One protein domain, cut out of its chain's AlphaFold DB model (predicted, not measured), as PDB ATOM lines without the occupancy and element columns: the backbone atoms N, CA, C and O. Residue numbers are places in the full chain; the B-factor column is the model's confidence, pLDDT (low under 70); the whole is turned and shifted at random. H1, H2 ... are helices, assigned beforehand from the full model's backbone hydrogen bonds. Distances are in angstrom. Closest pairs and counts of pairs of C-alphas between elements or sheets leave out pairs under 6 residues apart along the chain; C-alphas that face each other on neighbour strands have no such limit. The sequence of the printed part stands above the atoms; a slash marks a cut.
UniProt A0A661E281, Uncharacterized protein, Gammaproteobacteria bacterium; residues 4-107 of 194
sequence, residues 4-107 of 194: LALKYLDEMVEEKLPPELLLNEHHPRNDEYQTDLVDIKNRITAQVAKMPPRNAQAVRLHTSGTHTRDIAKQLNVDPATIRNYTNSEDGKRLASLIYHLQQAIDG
ATOM      1  N   LEU A   4     -45.394 -47.027 -19.999       54.94
ATOM      2  CA  LEU A   4     -45.367 -46.080 -21.110       54.94
ATOM      3  C   LEU A   4     -45.649 -44.638 -20.651       54.94
ATOM      4  O   LEU A   4     -44.884 -43.742 -20.982       54.94
ATOM      5  N   ALA A   5     -46.689 -44.422 -19.837       54.44
ATOM      6  CA  ALA A   5     -47.128 -43.086 -19.409       54.44
ATOM      7  C   ALA A   5     -46.059 -42.328 -18.608       54.44
ATOM      8  O   ALA A   5     -45.845 -41.133 -18.787       54.44
ATOM      9  N   LEU A   6     -45.372 -43.054 -17.721       58.34
ATOM     10  CA  LEU A   6     -44.295 -42.508 -16.900       58.34
ATOM     11  C   LEU A   6     -43.055 -42.171 -17.729       58.34
ATOM     12  O   LEU A   6     -42.405 -41.177 -17.437       58.34
ATOM     13  N   LYS A   7     -42.756 -42.953 -18.775       59.09
ATOM     14  CA  LYS A   7     -41.644 -42.659 -19.686       59.09
ATOM     15  C   LYS A   7     -41.865 -41.327 -20.418       59.09
ATOM     16  O   LYS A   7     -40.967 -40.496 -20.447       59.09
ATOM     17  N   TYR A   8     -43.083 -41.082 -20.907       57.94
ATOM     18  CA  TYR A   8     -43.443 -39.809 -21.548       57.94
ATOM     19  C   TYR A   8     -43.408 -38.601 -20.596       57.94
ATOM     20  O   TYR A   8     -43.263 -37.469 -21.048       57.94
ATOM     21  N   LEU A   9     -43.544 -38.832 -19.287       58.19
ATOM     22  CA  LEU A   9     -43.433 -37.802 -18.249       58.19
ATOM     23  C   LEU A   9     -41.984 -37.462 -17.862       58.19
ATOM     24  O   LEU A   9     -41.779 -36.428 -17.231       58.19
ATOM     25  N   ASP A  10     -41.006 -38.310 -18.190       56.94
ATOM     26  CA  ASP A  10     -39.575 -38.053 -17.945       56.94
ATOM     27  C   ASP A  10     -38.883 -37.443 -19.178       56.94
ATOM     28  O   ASP A  10     -37.958 -36.648 -19.038       56.94
ATOM     29  N   GLU A  11     -39.380 -37.712 -20.390       58.38
ATOM     30  CA  GLU A  11     -38.913 -37.105 -21.654       58.38
ATOM     31  C   GLU A  11     -39.414 -35.651 -21.864       58.38
ATOM     32  O   GLU A  11     -39.467 -35.164 -22.991       58.38
ATOM     33  N   MET A  12     -39.767 -34.916 -20.799       50.81
ATOM     34  CA  MET A  12     -40.370 -33.564 -20.848       50.81
ATOM     35  C   MET A  12     -39.417 -32.426 -21.262       50.81
ATOM     36  O   MET A  12     -39.557 -31.290 -20.805       50.81
ATOM     37  N   VAL A  13     -38.465 -32.691 -22.153       51.38
ATOM     38  CA  VAL A  13     -37.769 -31.638 -22.898       51.38
ATOM     39  C   VAL A  13     -38.510 -31.473 -24.218       51.38
ATOM     40  O   VAL A  13     -38.170 -32.080 -25.229       51.38
ATOM     41  N   GLU A  14     -39.586 -30.683 -24.196       56.28
ATOM     42  CA  GLU A  14     -40.270 -30.282 -25.422       56.28
ATOM     43  C   GLU A  14     -39.316 -29.436 -26.271       56.28
ATOM     44  O   GLU A  14     -39.034 -28.277 -25.961       56.28
ATOM     45  N   GLU A  15     -38.823 -30.019 -27.360       56.25
ATOM     46  CA  GLU A  15     -38.137 -29.279 -28.408       56.25
ATOM     47  C   GLU A  15     -39.135 -28.259 -28.981       56.25
ATOM     48  O   GLU A  15     -40.167 -28.616 -29.573       56.25
ATOM     49  N   LYS A  16     -38.888 -26.973 -28.695       60.84
ATOM     50  CA  LYS A  16     -39.680 -25.865 -29.235       60.84
ATOM     51  C   LYS A  16     -39.507 -25.878 -30.746       60.84
ATOM     52  O   LYS A  16     -38.402 -25.657 -31.236       60.84
ATOM     53  N   LEU A  17     -40.594 -26.128 -31.472       64.81
ATOM     54  CA  LEU A  17     -40.560 -26.061 -32.927       64.81
ATOM     55  C   LEU A  17     -40.190 -24.648 -33.384       64.81
ATOM     56  O   LEU A  17     -40.633 -23.670 -32.774       64.81
ATOM     57  N   PRO A  18     -39.408 -24.528 -34.467       75.56
ATOM     58  CA  PRO A  18     -39.209 -23.250 -35.117       75.56
ATOM     59  C   PRO A  18     -40.565 -22.691 -35.591       75.56
ATOM     60  O   PRO A  18     -41.426 -23.459 -36.032       75.56
ATOM     61  N   PRO A  19     -40.760 -21.363 -35.522       72.19
ATOM     62  CA  PRO A  19     -42.047 -20.715 -35.787       72.19
ATOM     63  C   PRO A  19     -42.595 -20.990 -37.195       72.19
ATOM     64  O   PRO A  19     -43.806 -21.042 -37.377       72.19
ATOM     65  N   GLU A  20     -41.719 -21.262 -38.163       74.44
ATOM     66  CA  GLU A  20     -42.091 -21.617 -39.540       74.44
ATOM     67  C   GLU A  20     -42.916 -22.912 -39.632       74.44
ATOM     68  O   GLU A  20     -43.791 -23.041 -40.485       74.44
ATOM     69  N   LEU A  21     -42.680 -23.881 -38.739       67.56
ATOM     70  CA  LEU A  21     -43.406 -25.157 -38.740       67.56
ATOM     71  C   LEU A  21     -44.770 -25.068 -38.047       67.56
ATOM     72  O   LEU A  21     -45.621 -25.919 -38.289       67.56
ATOM     73  N   LEU A  22     -44.999 -24.030 -37.237       66.75
ATOM     74  CA  LEU A  22     -46.308 -23.761 -36.633       66.75
ATOM     75  C   LEU A  22     -47.320 -23.268 -37.673       66.75
ATOM     76  O   LEU A  22     -48.515 -23.479 -37.503       66.75
ATOM     77  N   LEU A  23     -46.851 -22.647 -38.759       74.00
ATOM     78  CA  LEU A  23     -47.691 -22.124 -39.842       74.00
ATOM     79  C   LEU A  23     -48.122 -23.202 -40.851       74.00
ATOM     80  O   LEU A  23     -48.994 -22.951 -41.680       74.00
ATOM     81  N   ASN A  24     -47.526 -24.395 -40.803       70.69
ATOM     82  CA  ASN A  24     -47.885 -25.494 -41.692       70.69
ATOM     83  C   ASN A  24     -49.112 -26.242 -41.151       70.69
ATOM     84  O   ASN A  24     -48.999 -27.053 -40.236       70.69
ATOM     85  N   GLU A  25     -50.282 -25.997 -41.738       72.69
ATOM     86  CA  GLU A  25     -51.561 -26.617 -41.352       72.69
ATOM     87  C   GLU A  25     -51.520 -28.156 -41.343       72.69
ATOM     88  O   GLU A  25     -52.143 -28.790 -40.498       72.69
ATOM     89  N   HIS A  26     -50.731 -28.777 -42.223       72.38
ATOM     90  CA  HIS A  26     -50.617 -30.238 -42.315       72.38
ATOM     91  C   HIS A  26     -49.515 -30.829 -41.429       72.38
ATOM     92  O   HIS A  26     -49.214 -32.023 -41.521       72.38
ATOM     93  N   HIS A  27     -48.871 -30.020 -40.587       69.88
ATOM     94  CA  HIS A  27     -47.892 -30.538 -39.650       69.88
ATOM     95  C   HIS A  27     -48.596 -31.408 -38.592       69.88
ATOM     96  O   HIS A  27     -49.544 -30.937 -37.968       69.88
ATOM     97  N   PRO A  28     -48.122 -32.636 -38.298       69.62
ATOM     98  CA  PRO A  28     -48.785 -33.525 -37.339       69.62
ATOM     99  C   PRO A  28     -49.016 -32.905 -35.954       69.62
ATOM    100  O   PRO A  28     -49.957 -33.274 -35.269       69.62
ATOM    101  N   ARG A  29     -48.179 -31.947 -35.531       66.94
ATOM    102  CA  ARG A  29     -48.328 -31.240 -34.242       66.94
ATOM    103  C   ARG A  29     -49.437 -30.181 -34.219       66.94
ATOM    104  O   ARG A  29     -49.812 -29.766 -33.133       66.94
ATOM    105  N   ASN A  30     -49.937 -29.772 -35.382       69.25
ATOM    106  CA  ASN A  30     -51.068 -28.853 -35.503       69.25
ATOM    107  C   ASN A  30     -52.418 -29.591 -35.529       69.25
ATOM    108  O   ASN A  30     -53.460 -28.946 -35.587       69.25
ATOM    109  N   ASP A  31     -52.407 -30.928 -35.462       75.19
ATOM    110  CA  ASP A  31     -53.610 -31.733 -35.260       75.19
ATOM    111  C   ASP A  31     -54.283 -31.376 -33.920       75.19
ATOM    112  O   ASP A  31     -53.611 -31.168 -32.899       75.19
ATOM    113  N   GLU A  32     -55.617 -31.326 -33.911       77.69
ATOM    114  CA  GLU A  32     -56.431 -30.993 -32.734       77.69
ATOM    115  C   GLU A  32     -56.131 -31.968 -31.590       77.69
ATOM    116  O   GLU A  32     -55.861 -31.558 -30.462       77.69
ATOM    117  N   TYR A  33     -56.016 -33.258 -31.914       80.69
ATOM    118  CA  TYR A  33     -55.663 -34.295 -30.948       80.69
ATOM    119  C   TYR A  33     -54.290 -34.062 -30.296       80.69
ATOM    120  O   TYR A  33     -54.123 -34.248 -29.089       80.69
ATOM    121  N   GLN A  34     -53.284 -33.642 -31.071       79.38
ATOM    122  CA  GLN A  34     -51.950 -33.367 -30.527       79.38
ATOM    123  C   GLN A  34     -51.939 -32.104 -29.669       79.38
ATOM    124  O   GLN A  34     -51.265 -32.078 -28.636       79.38
ATOM    125  N   THR A  35     -52.710 -31.090 -30.059       82.75
ATOM    126  CA  THR A  35     -52.892 -29.860 -29.281       82.75
ATOM    127  C   THR A  35     -53.518 -30.171 -27.920       82.75
ATOM    128  O   THR A  35     -52.969 -29.777 -26.889       82.75
ATOM    129  N   ASP A  36     -54.574 -30.986 -27.889       85.19
ATOM    130  CA  ASP A  36     -55.218 -31.441 -26.652       85.19
ATOM    131  C   ASP A  36     -54.255 -32.214 -25.742       85.19
ATOM    132  O   ASP A  36     -54.198 -31.990 -24.527       85.19
ATOM    133  N   LEU A  37     -53.439 -33.110 -26.310       85.56
ATOM    134  CA  LEU A  37     -52.426 -33.839 -25.546       85.56
ATOM    135  C   LEU A  37     -51.383 -32.902 -24.929       85.56
ATOM    136  O   LEU A  37     -50.979 -33.111 -23.780       85.56
ATOM    137  N   VAL A  38     -50.926 -31.892 -25.673       87.12
ATOM    138  CA  VAL A  38     -49.984 -30.876 -25.179       87.12
ATOM    139  C   VAL A  38     -50.620 -30.067 -24.049       87.12
ATOM    140  O   VAL A  38     -49.998 -29.881 -23.002       87.12
ATOM    141  N   ASP A  39     -51.882 -29.679 -24.188       90.38
ATOM    142  CA  ASP A  39     -52.623 -28.962 -23.153       90.38
ATOM    143  C   ASP A  39     -52.773 -29.776 -21.864       90.38
ATOM    144  O   ASP A  39     -52.546 -29.261 -20.761       90.38
ATOM    145  N   ILE A  40     -53.096 -31.067 -21.971       90.62
ATOM    146  CA  ILE A  40     -53.160 -31.969 -20.813       90.62
ATOM    147  C   ILE A  40     -51.778 -32.084 -20.153       90.62
ATOM    148  O   ILE A  40     -51.675 -31.981 -18.926       90.62
ATOM    149  N   LYS A  41     -50.705 -32.240 -20.941       89.19
ATOM    150  CA  LYS A  41     -49.323 -32.290 -20.430       89.19
ATOM    151  C   LYS A  41     -48.945 -31.000 -19.701       89.19
ATOM    152  O   LYS A  41     -48.445 -31.068 -18.580       89.19
ATOM    153  N   ASN A  42     -49.262 -29.838 -20.266       91.25
ATOM    154  CA  ASN A  42     -49.019 -28.533 -19.647       91.25
ATOM    155  C   ASN A  42     -49.756 -28.389 -18.312       91.25
ATOM    156  O   ASN A  42     -49.179 -27.927 -17.324       91.25
ATOM    157  N   ARG A  43     -51.008 -28.855 -18.238       93.75
ATOM    158  CA  ARG A  43     -51.781 -28.888 -16.987       93.75
ATOM    159  C   ARG A  43     -51.151 -29.815 -15.948       93.75
ATOM    160  O   ARG A  43     -51.144 -29.465 -14.768       93.75
ATOM    161  N   ILE A  44     -50.596 -30.958 -16.359       94.00
ATOM    162  CA  ILE A  44     -49.856 -31.857 -15.461       94.00
ATOM    163  C   ILE A  44     -48.601 -31.164 -14.928       94.00
ATOM    164  O   ILE A  44     -48.403 -31.151 -13.715       94.00
ATOM    165  N   THR A  45     -47.789 -30.542 -15.787       92.50
ATOM    166  CA  THR A  45     -46.591 -29.789 -15.372       92.50
ATOM    167  C   THR A  45     -46.948 -28.680 -14.390       92.50
ATOM    168  O   THR A  45     -46.339 -28.572 -13.325       92.50
ATOM    169  N   ALA A  46     -47.983 -27.897 -14.703       93.62
ATOM    170  CA  ALA A  46     -48.464 -26.826 -13.842       93.62
ATOM    171  C   ALA A  46     -48.958 -27.350 -12.484       93.62
ATOM    172  O   ALA A  46     -48.737 -26.705 -11.463       93.62
ATOM    173  N   GLN A  47     -49.606 -28.520 -12.448       95.06
ATOM    174  CA  GLN A  47     -50.047 -29.136 -11.197       95.06
ATOM    175  C   GLN A  47     -48.873 -29.706 -10.391       95.06
ATOM    176  O   GLN A  47     -48.835 -29.545  -9.175       95.06
ATOM    177  N   VAL A  48     -47.892 -30.325 -11.050       94.19
ATOM    178  CA  VAL A  48     -46.667 -30.826 -10.407       94.19
ATOM    179  C   VAL A  48     -45.882 -29.679  -9.774       94.19
ATOM    180  O   VAL A  48     -45.412 -29.828  -8.652       94.19
ATOM    181  N   ALA A  49     -45.812 -28.520 -10.435       93.62
ATOM    182  CA  ALA A  49     -45.138 -27.332  -9.915       93.62
ATOM    183  C   ALA A  49     -45.771 -26.768  -8.625       93.62
ATOM    184  O   ALA A  49     -45.091 -26.091  -7.860       93.62
ATOM    185  N   LYS A  50     -47.054 -27.056  -8.355       93.94
ATOM    186  CA  LYS A  50     -47.742 -26.640  -7.118       93.94
ATOM    187  C   LYS A  50     -47.441 -27.540  -5.922       93.94
ATOM    188  O   LYS A  50     -47.779 -27.188  -4.796       93.94
ATOM    189  N   MET A  51     -46.840 -28.707  -6.149       93.75
ATOM    190  CA  MET A  51     -46.627 -29.722  -5.123       93.75
ATOM    191  C   MET A  51     -45.138 -29.888  -4.805       93.75
ATOM    192  O   MET A  51     -44.294 -29.758  -5.692       93.75
ATOM    193  N   PRO A  52     -44.780 -30.277  -3.569       95.38
ATOM    194  CA  PRO A  52     -43.425 -30.719  -3.273       95.38
ATOM    195  C   PRO A  52     -43.020 -31.904  -4.172       95.38
ATOM    196  O   PRO A  52     -43.833 -32.819  -4.357       95.38
ATOM    197  N   PRO A  53     -41.767 -31.969  -4.664       93.88
ATOM    198  CA  PRO A  53     -41.327 -33.014  -5.594       93.88
ATOM    199  C   PRO A  53     -41.567 -34.444  -5.089       93.88
ATOM    200  O   PRO A  53     -42.034 -35.295  -5.844       93.88
ATOM    201  N   ARG A  54     -41.343 -34.704  -3.790       93.50
ATOM    202  CA  ARG A  54     -41.629 -36.015  -3.169       93.50
ATOM    203  C   ARG A  54     -43.112 -36.382  -3.239       93.50
ATOM    204  O   ARG A  54     -43.433 -37.540  -3.493       93.50
ATOM    205  N   ASN A  55     -44.013 -35.419  -3.047       95.06
ATOM    206  CA  ASN A  55     -45.455 -35.661  -3.084       95.06
ATOM    207  C   ASN A  55     -45.899 -35.975  -4.514       95.06
ATOM    208  O   ASN A  55     -46.620 -36.946  -4.736       95.06
ATOM    209  N   ALA A  56     -45.420 -35.196  -5.489       94.94
ATOM    210  CA  ALA A  56     -45.689 -35.445  -6.902       94.94
ATOM    211  C   ALA A  56     -45.166 -36.825  -7.340       94.94
ATOM    212  O   ALA A  56     -45.876 -37.570  -8.017       94.94
ATOM    213  N   GLN A  57     -43.962 -37.208  -6.902       95.06
ATOM    214  CA  GLN A  57     -43.384 -38.524  -7.177       95.06
ATOM    215  C   GLN A  57     -44.205 -39.660  -6.549       95.06
ATOM    216  O   GLN A  57     -44.479 -40.655  -7.218       95.06
ATOM    217  N   ALA A  58     -44.657 -39.503  -5.300       96.00
ATOM    218  CA  ALA A  58     -45.525 -40.475  -4.636       96.00
ATOM    219  C   ALA A  58     -46.834 -40.698  -5.406       96.00
ATOM    220  O   ALA A  58     -47.239 -41.840  -5.623       96.00
ATOM    221  N   VAL A  59     -47.474 -39.614  -5.860       95.88
ATOM    222  CA  VAL A  59     -48.712 -39.681  -6.650       95.88
ATOM    223  C   VAL A  59     -48.465 -40.353  -8.000       95.88
ATOM    224  O   VAL A  59     -49.221 -41.242  -8.371       95.88
ATOM    225  N   ARG A  60     -47.383 -40.004  -8.709       94.56
ATOM    226  CA  ARG A  60     -47.003 -40.643  -9.982       94.56
ATOM    227  C   ARG A  60     -46.807 -42.157  -9.833       94.56
ATOM    228  O   ARG A  60     -47.356 -42.917 -10.625       94.56
ATOM    229  N   LEU A  61     -46.082 -42.595  -8.799       94.25
ATOM    230  CA  LEU A  61     -45.843 -44.017  -8.519       94.25
ATOM    231  C   LEU A  61     -47.122 -44.760  -8.108       94.25
ATOM    232  O   LEU A  61     -47.335 -45.914  -8.480       94.25
ATOM    233  N   HIS A  62     -48.001 -44.100  -7.358       94.50
ATOM    234  CA  HIS A  62     -49.295 -44.671  -7.001       94.50
ATOM    235  C   HIS A  62     -50.175 -44.851  -8.245       94.50
ATOM    236  O   HIS A  62     -50.743 -45.920  -8.463       94.50
ATOM    237  N   THR A  63     -50.218 -43.841  -9.113       92.94
ATOM    238  CA  THR A  63     -50.930 -43.889 -10.395       92.94
ATOM    239  C   THR A  63     -50.271 -44.833 -11.404       92.94
ATOM    240  O   THR A  63     -50.892 -45.153 -12.397       92.94
ATOM    241  N   SER A  64     -49.065 -45.363 -11.179       88.62
ATOM    242  CA  SER A  64     -48.544 -46.486 -11.982       88.62
ATOM    243  C   SER A  64     -48.935 -47.866 -11.449       88.62
ATOM    244  O   SER A  64     -48.659 -48.881 -12.090       88.62
ATOM    245  N   GLY A  65     -49.614 -47.922 -10.302       91.75
ATOM    246  CA  GLY A  65     -50.070 -49.161  -9.675       91.75
ATOM    247  C   GLY A  65     -49.025 -49.799  -8.763       91.75
ATOM    248  O   GLY A  65     -49.162 -50.970  -8.413       91.75
ATOM    249  N   THR A  66     -47.986 -49.057  -8.375       93.38
ATOM    250  CA  THR A  66     -47.016 -49.513  -7.377       93.38
ATOM    251  C   THR A  66     -47.697 -49.559  -6.011       93.38
ATOM    252  O   THR A  66     -48.428 -48.640  -5.637       93.38
ATOM    253  N   HIS A  67     -47.469 -50.621  -5.238       95.06
ATOM    254  CA  HIS A  67     -48.104 -50.750  -3.931       95.06
ATOM    255  C   HIS A  67     -47.572 -49.677  -2.965       95.06
ATOM    256  O   HIS A  67     -46.371 -49.440  -2.875       95.06
ATOM    257  N   THR A  68     -48.452 -49.073  -2.157       94.69
ATOM    258  CA  THR A  68     -48.121 -48.033  -1.159       94.69
ATOM    259  C   THR A  68     -46.911 -48.360  -0.275       94.69
ATOM    260  O   THR A  68     -46.133 -47.464   0.040       94.69
ATOM    261  N   ARG A  69     -46.726 -49.628   0.126       95.69
ATOM    262  CA  ARG A  69     -45.589 -50.059   0.958       95.69
ATOM    263  C   ARG A  69     -44.260 -49.971   0.209       95.69
ATOM    264  O   ARG A  69     -43.253 -49.622   0.815       95.69
ATOM    265  N   ASP A  70     -44.264 -50.249  -1.087       96.38
ATOM    266  CA  ASP A  70     -43.063 -50.188  -1.918       96.38
ATOM    267  C   ASP A  70     -42.711 -48.737  -2.250       96.38
ATOM    268  O   ASP A  70     -41.547 -48.355  -2.172       96.38
ATOM    269  N   ILE A  71     -43.723 -47.894  -2.486       94.94
ATOM    270  CA  ILE A  71     -43.544 -46.440  -2.635       94.94
ATOM    271  C   ILE A  71     -42.950 -45.839  -1.354       94.94
ATOM    272  O   ILE A  71     -42.011 -45.051  -1.416       94.94
ATOM    273  N   ALA A  72     -43.476 -46.228  -0.191       96.00
ATOM    274  CA  ALA A  72     -43.001 -45.778   1.115       96.00
ATOM    275  C   ALA A  72     -41.518 -46.130   1.340       96.00
ATOM    276  O   ALA A  72     -40.740 -45.268   1.749       96.00
ATOM    277  N   LYS A  73     -41.110 -47.358   0.986       96.56
ATOM    278  CA  LYS A  73     -39.701 -47.785   1.007       96.56
ATOM    279  C   LYS A  73     -38.843 -46.984   0.027       96.56
ATOM    280  O   LYS A  73     -37.790 -46.495   0.410       96.56
ATOM    281  N   GLN A  74     -39.300 -46.819  -1.214       95.44
ATOM    282  CA  GLN A  74     -38.558 -46.099  -2.252       95.44
ATOM    283  C   GLN A  74     -38.340 -44.625  -1.889       95.44
ATOM    284  O   GLN A  74     -37.286 -44.064  -2.173       95.44
ATOM    285  N   LEU A  75     -39.334 -44.000  -1.258       94.88
ATOM    286  CA  LEU A  75     -39.284 -42.597  -0.876       94.88
ATOM    287  C   LEU A  75     -38.805 -42.373   0.558       94.88
ATOM    288  O   LEU A  75     -38.743 -41.214   0.947       94.88
ATOM    289  N   ASN A  76     -38.464 -43.407   1.337       95.62
ATOM    290  CA  ASN A  76     -38.114 -43.305   2.764       95.62
ATOM    291  C   ASN A  76     -39.128 -42.468   3.572       95.62
ATOM    292  O   ASN A  76     -38.777 -41.468   4.203       95.62
ATOM    293  N   VAL A  77     -40.407 -42.842   3.508       95.50
ATOM    294  CA  VAL A  77     -41.501 -42.228   4.283       95.50
ATOM    295  C   VAL A  77     -42.444 -43.292   4.830       95.50
ATOM    296  O   VAL A  77     -42.444 -44.427   4.364       95.50
ATOM    297  N   ASP A  78     -43.278 -42.920   5.799       96.94
ATOM    298  CA  ASP A  78     -44.294 -43.819   6.336       96.94
ATOM    299  C   ASP A  78     -45.434 -44.069   5.315       96.94
ATOM    300  O   ASP A  78     -45.842 -43.145   4.595       96.94
ATOM    301  N   PRO A  79     -46.000 -45.290   5.233       95.81
ATOM    302  CA  PRO A  79     -47.133 -45.578   4.353       95.81
ATOM    303  C   PRO A  79     -48.362 -44.684   4.585       95.81
ATOM    304  O   PRO A  79     -49.081 -44.384   3.626       95.81
ATOM    305  N   ALA A  80     -48.613 -44.230   5.818       96.62
ATOM    306  CA  ALA A  80     -49.699 -43.295   6.110       96.62
ATOM    307  C   ALA A  80     -49.449 -41.930   5.455       96.62
ATOM    308  O   ALA A  80     -50.376 -41.309   4.935       96.62
ATOM    309  N   THR A  81     -48.190 -41.493   5.391       95.94
ATOM    310  CA  THR A  81     -47.804 -40.257   4.707       95.94
ATOM    311  C   THR A  81     -48.085 -40.336   3.204       95.94
ATOM    312  O   THR A  81     -48.662 -39.404   2.647       95.94
ATOM    313  N   ILE A  82     -47.777 -41.467   2.553       96.19
ATOM    314  CA  ILE A  82     -48.121 -41.680   1.134       96.19
ATOM    315  C   ILE A  82     -49.631 -41.581   0.923       96.19
ATOM    316  O   ILE A  82     -50.080 -40.911  -0.006       96.19
ATOM    317  N   ARG A  83     -50.423 -42.202   1.805       95.50
ATOM    318  CA  ARG A  83     -51.887 -42.121   1.749       95.50
ATOM    319  C   ARG A  83     -52.383 -40.679   1.879       95.50
ATOM    320  O   ARG A  83     -53.333 -40.313   1.194       95.50
ATOM    321  N   ASN A  84     -51.753 -39.857   2.714       96.81
ATOM    322  CA  ASN A  84     -52.105 -38.442   2.833       96.81
ATOM    323  C   ASN A  84     -51.774 -37.671   1.549       96.81
ATOM    324  O   ASN A  84     -52.593 -36.884   1.081       96.81
ATOM    325  N   TYR A  85     -50.620 -37.940   0.932       95.81
ATOM    326  CA  TYR A  85     -50.243 -37.311  -0.336       95.81
ATOM    327  C   TYR A  85     -51.211 -37.664  -1.464       95.81
ATOM    328  O   TYR A  85     -51.662 -36.770  -2.176       95.81
ATOM    329  N   THR A  86     -51.591 -38.936  -1.600       95.19
ATOM    330  CA  THR A  86     -52.505 -39.377  -2.664       95.19
ATOM    331  C   THR A  86     -53.949 -38.933  -2.444       95.19
ATOM    332  O   THR A  86     -54.670 -38.731  -3.417       95.19
ATOM    333  N   ASN A  87     -54.376 -38.738  -1.190       96.31
ATOM    334  CA  ASN A  87     -55.732 -38.280  -0.870       96.31
ATOM    335  C   ASN A  87     -55.893 -36.759  -0.778       96.31
ATOM    336  O   ASN A  87     -57.035 -36.292  -0.717       96.31
ATOM    337  N   SER A  88     -54.791 -36.007  -0.774       96.25
ATOM    338  CA  SER A  88     -54.814 -34.545  -0.860       96.25
ATOM    339  C   SER A  88     -55.545 -34.071  -2.124       96.25
ATOM    340  O   SER A  88     -55.595 -34.789  -3.126       96.25
ATOM    341  N   GLU A  89     -56.118 -32.867  -2.089       96.69
ATOM    342  CA  GLU A  89     -56.818 -32.289  -3.244       96.69
ATOM    343  C   GLU A  89     -55.893 -32.195  -4.468       96.69
ATOM    344  O   GLU A  89     -56.238 -32.671  -5.551       96.69
ATOM    345  N   ASP A  90     -54.671 -31.699  -4.264       95.88
ATOM    346  CA  ASP A  90     -53.660 -31.609  -5.316       95.88
ATOM    347  C   ASP A  90     -53.228 -32.980  -5.844       95.88
ATOM    348  O   ASP A  90     -53.044 -33.146  -7.052       95.88
ATOM    349  N   GLY A  91     -53.101 -33.977  -4.963       95.88
ATOM    350  CA  GLY A  91     -52.750 -35.344  -5.342       95.88
ATOM    351  C   GLY A  91     -53.841 -36.021  -6.168       95.88
ATOM    352  O   GLY A  91     -53.543 -36.628  -7.196       95.88
ATOM    353  N   LYS A  92     -55.111 -35.856  -5.781       96.75
ATOM    354  CA  LYS A  92     -56.265 -36.340  -6.555       96.75
ATOM    355  C   LYS A  92     -56.345 -35.670  -7.921       96.75
ATOM    356  O   LYS A  92     -56.592 -36.350  -8.913       96.75
ATOM    357  N   ARG A  93     -56.100 -34.357  -7.977       96.62
ATOM    358  CA  ARG A  93     -56.082 -33.587  -9.226       96.62
ATOM    359  C   ARG A  93     -54.948 -34.017 -10.153       96.62
ATOM    360  O   ARG A  93     -55.157 -34.156 -11.353       96.62
ATOM    361  N   LEU A  94     -53.753 -34.251  -9.618       96.12
ATOM    362  CA  LEU A  94     -52.641 -34.770 -10.411       96.12
ATOM    363  C   LEU A  94     -52.943 -36.183 -10.925       96.12
ATOM    364  O   LEU A  94     -52.731 -36.464 -12.102       96.12
ATOM    365  N   ALA A  95     -53.479 -37.059 -10.072       95.50
ATOM    366  CA  ALA A  95     -53.859 -38.408 -10.470       95.50
ATOM    367  C   ALA A  95     -54.922 -38.397 -11.579       95.50
ATOM    368  O   ALA A  95     -54.763 -39.113 -12.564       95.50
ATOM    369  N   SER A  96     -55.964 -37.566 -11.470       94.88
ATOM    370  CA  SER A  96     -57.010 -37.475 -12.496       94.88
ATOM    371  C   SER A  96     -56.478 -36.975 -13.839       94.88
ATOM    372  O   SER A  96     -56.842 -37.538 -14.868       94.88
ATOM    373  N   LEU A  97     -55.572 -35.991 -13.846       95.12
ATOM    374  CA  LEU A  97     -54.919 -35.528 -15.074       95.12
ATOM    375  C   LEU A  97     -54.060 -36.623 -15.719       95.12
ATOM    376  O   LEU A  97     -54.101 -36.788 -16.934       95.12
ATOM    377  N   ILE A  98     -53.320 -37.399 -14.919       94.19
ATOM    378  CA  ILE A  98     -52.526 -38.530 -15.424       94.19
ATOM    379  C   ILE A  98     -53.444 -39.615 -16.008       94.19
ATOM    380  O   ILE A  98     -53.166 -40.125 -17.090       94.19
ATOM    381  N   TYR A  99     -54.552 -39.945 -15.337       91.56
ATOM    382  CA  TYR A  99     -55.538 -40.886 -15.876       91.56
ATOM    383  C   TYR A  99     -56.168 -40.381 -17.173       91.56
ATOM    384  O   TYR A  99     -56.342 -41.161 -18.104       91.56
ATOM    385  N   HIS A 100     -56.477 -39.090 -17.253       91.19
ATOM    386  CA  HIS A 100     -57.038 -38.491 -18.456       91.19
ATOM    387  C   HIS A 100     -56.045 -38.524 -19.625       91.19
ATOM    388  O   HIS A 100     -56.419 -38.930 -20.722       91.19
ATOM    389  N   LEU A 101     -54.768 -38.205 -19.382       90.19
ATOM    390  CA  LEU A 101     -53.707 -38.347 -20.382       90.19
ATOM    391  C   LEU A 101     -53.581 -39.797 -20.858       90.19
ATOM    392  O   LEU A 101     -53.478 -40.047 -22.054       90.19
ATOM    393  N   GLN A 102     -53.616 -40.757 -19.930       87.38
ATOM    394  CA  GLN A 102     -53.542 -42.174 -20.272       87.38
ATOM    395  C   GLN A 102     -54.722 -42.602 -21.150       87.38
ATOM    396  O   GLN A 102     -54.520 -43.284 -22.147       87.38
ATOM    397  N   GLN A 103     -55.938 -42.160 -20.824       84.75
ATOM    398  CA  GLN A 103     -57.128 -42.414 -21.641       84.75
ATOM    399  C   GLN A 103     -57.028 -41.774 -23.029       84.75
ATOM    400  O   GLN A 103     -57.452 -42.383 -24.008       84.75
ATOM    401  N   ALA A 104     -56.453 -40.573 -23.126       85.31
ATOM    402  CA  ALA A 104     -56.236 -39.903 -24.403       85.31
ATOM    403  C   ALA A 104     -55.211 -40.650 -25.279       85.31
ATOM    404  O   ALA A 104     -55.420 -40.763 -26.485       85.31
ATOM    405  N   ILE A 105     -54.140 -41.196 -24.687       84.31
ATOM    406  CA  ILE A 105     -53.093 -41.959 -25.397       84.31
ATOM    407  C   ILE A 105     -53.569 -43.362 -25.789       84.31
ATOM    408  O   ILE A 105     -53.339 -43.795 -26.914       84.31
ATOM    409  N   ASP A 106     -54.225 -44.083 -24.875       80.88
ATOM    410  CA  ASP A 106     -54.694 -45.453 -25.126       80.88
ATOM    411  C   ASP A 106     -55.824 -45.503 -26.173       80.88
ATOM    412  O   ASP A 106     -56.118 -46.564 -26.734       80.88
ATOM    413  N   GLY A 107     -56.449 -44.354 -26.454       73.31
ATOM    414  CA  GLY A 107     -57.581 -44.226 -27.359       73.31
ATOM    415  C   GLY A 107     -58.849 -44.883 -26.806       73.31
ATOM    416  O   GLY A 107     -58.948 -45.250 -25.633       73.31
TER     417      GLY A 107
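This is residues 4 to 107 of the 194 residues of an uncharacterized protein of Gammaproteobacteria bacterium (UniProt A0A661E281). Two long helices, H3 and H7, lie side by side and run opposite ways, with a head of three shorter helices, H4, H5 and H6, at one end. At the other end is little H2, after which residues 23 to 28 stick out; H1 lies near H4 and H7. The printed part has 104 residues with seven named helices, H1 to H7 in order, and no named strand: all helix, their packing part aligned, part crossed. It is loose, with a radius of gyration of the C-alphas of 16.0 A, and a rod spanning 51 by 25 by 22 A.

Find C-alpha 4 at (-45.367, -46.080, -21.110), where H1, residues 4 to 10, begins. H2 is residues 19 to 22. H3, residues 32 to 49, runs 25.7 A. Then come H4, residues 53 to 63, 15.3 A long, H5, residues 68 to 75, and H6, residues 79 to 87. H7, residues 89 to 106, runs 25.6 A to C-alpha 106 at (-54.694, -45.453, -25.126).

Start at H1: it is close to but not clearly touching H7, the closest C-alphas, Ala 5 and Gln 102, being 6.5 A apart. H2 touches no helix. H3 touches H7 at a shallow tilt of 25 degrees, opposite ways; look at C-alphas 47 and 94, the closest, 6.3 A apart. H4 and H5 form a helical hairpin, closest at C-alphas 58 and 71, 6.6 A. H6 touches H4 about perpendicular, at 83 degrees, with C-alphas 59 and 86 closest at 5.5 A. Residues 91 to 99 of H7 touch H4, closest at C-alphas 59 and 91, 6.1 A. Every O i to N i+4 pair is within hydrogen-bond range in H1, H3, H4, H5, H6 and H7; H2 is too short for one.

Look from C-alpha 24 to C-alpha 78, the two farthest apart, 51.5 A. The printed part has no cut and no long link. The model's pLDDT is under 70 at residues 4 to 17, 21 to 22 and 27 to 30.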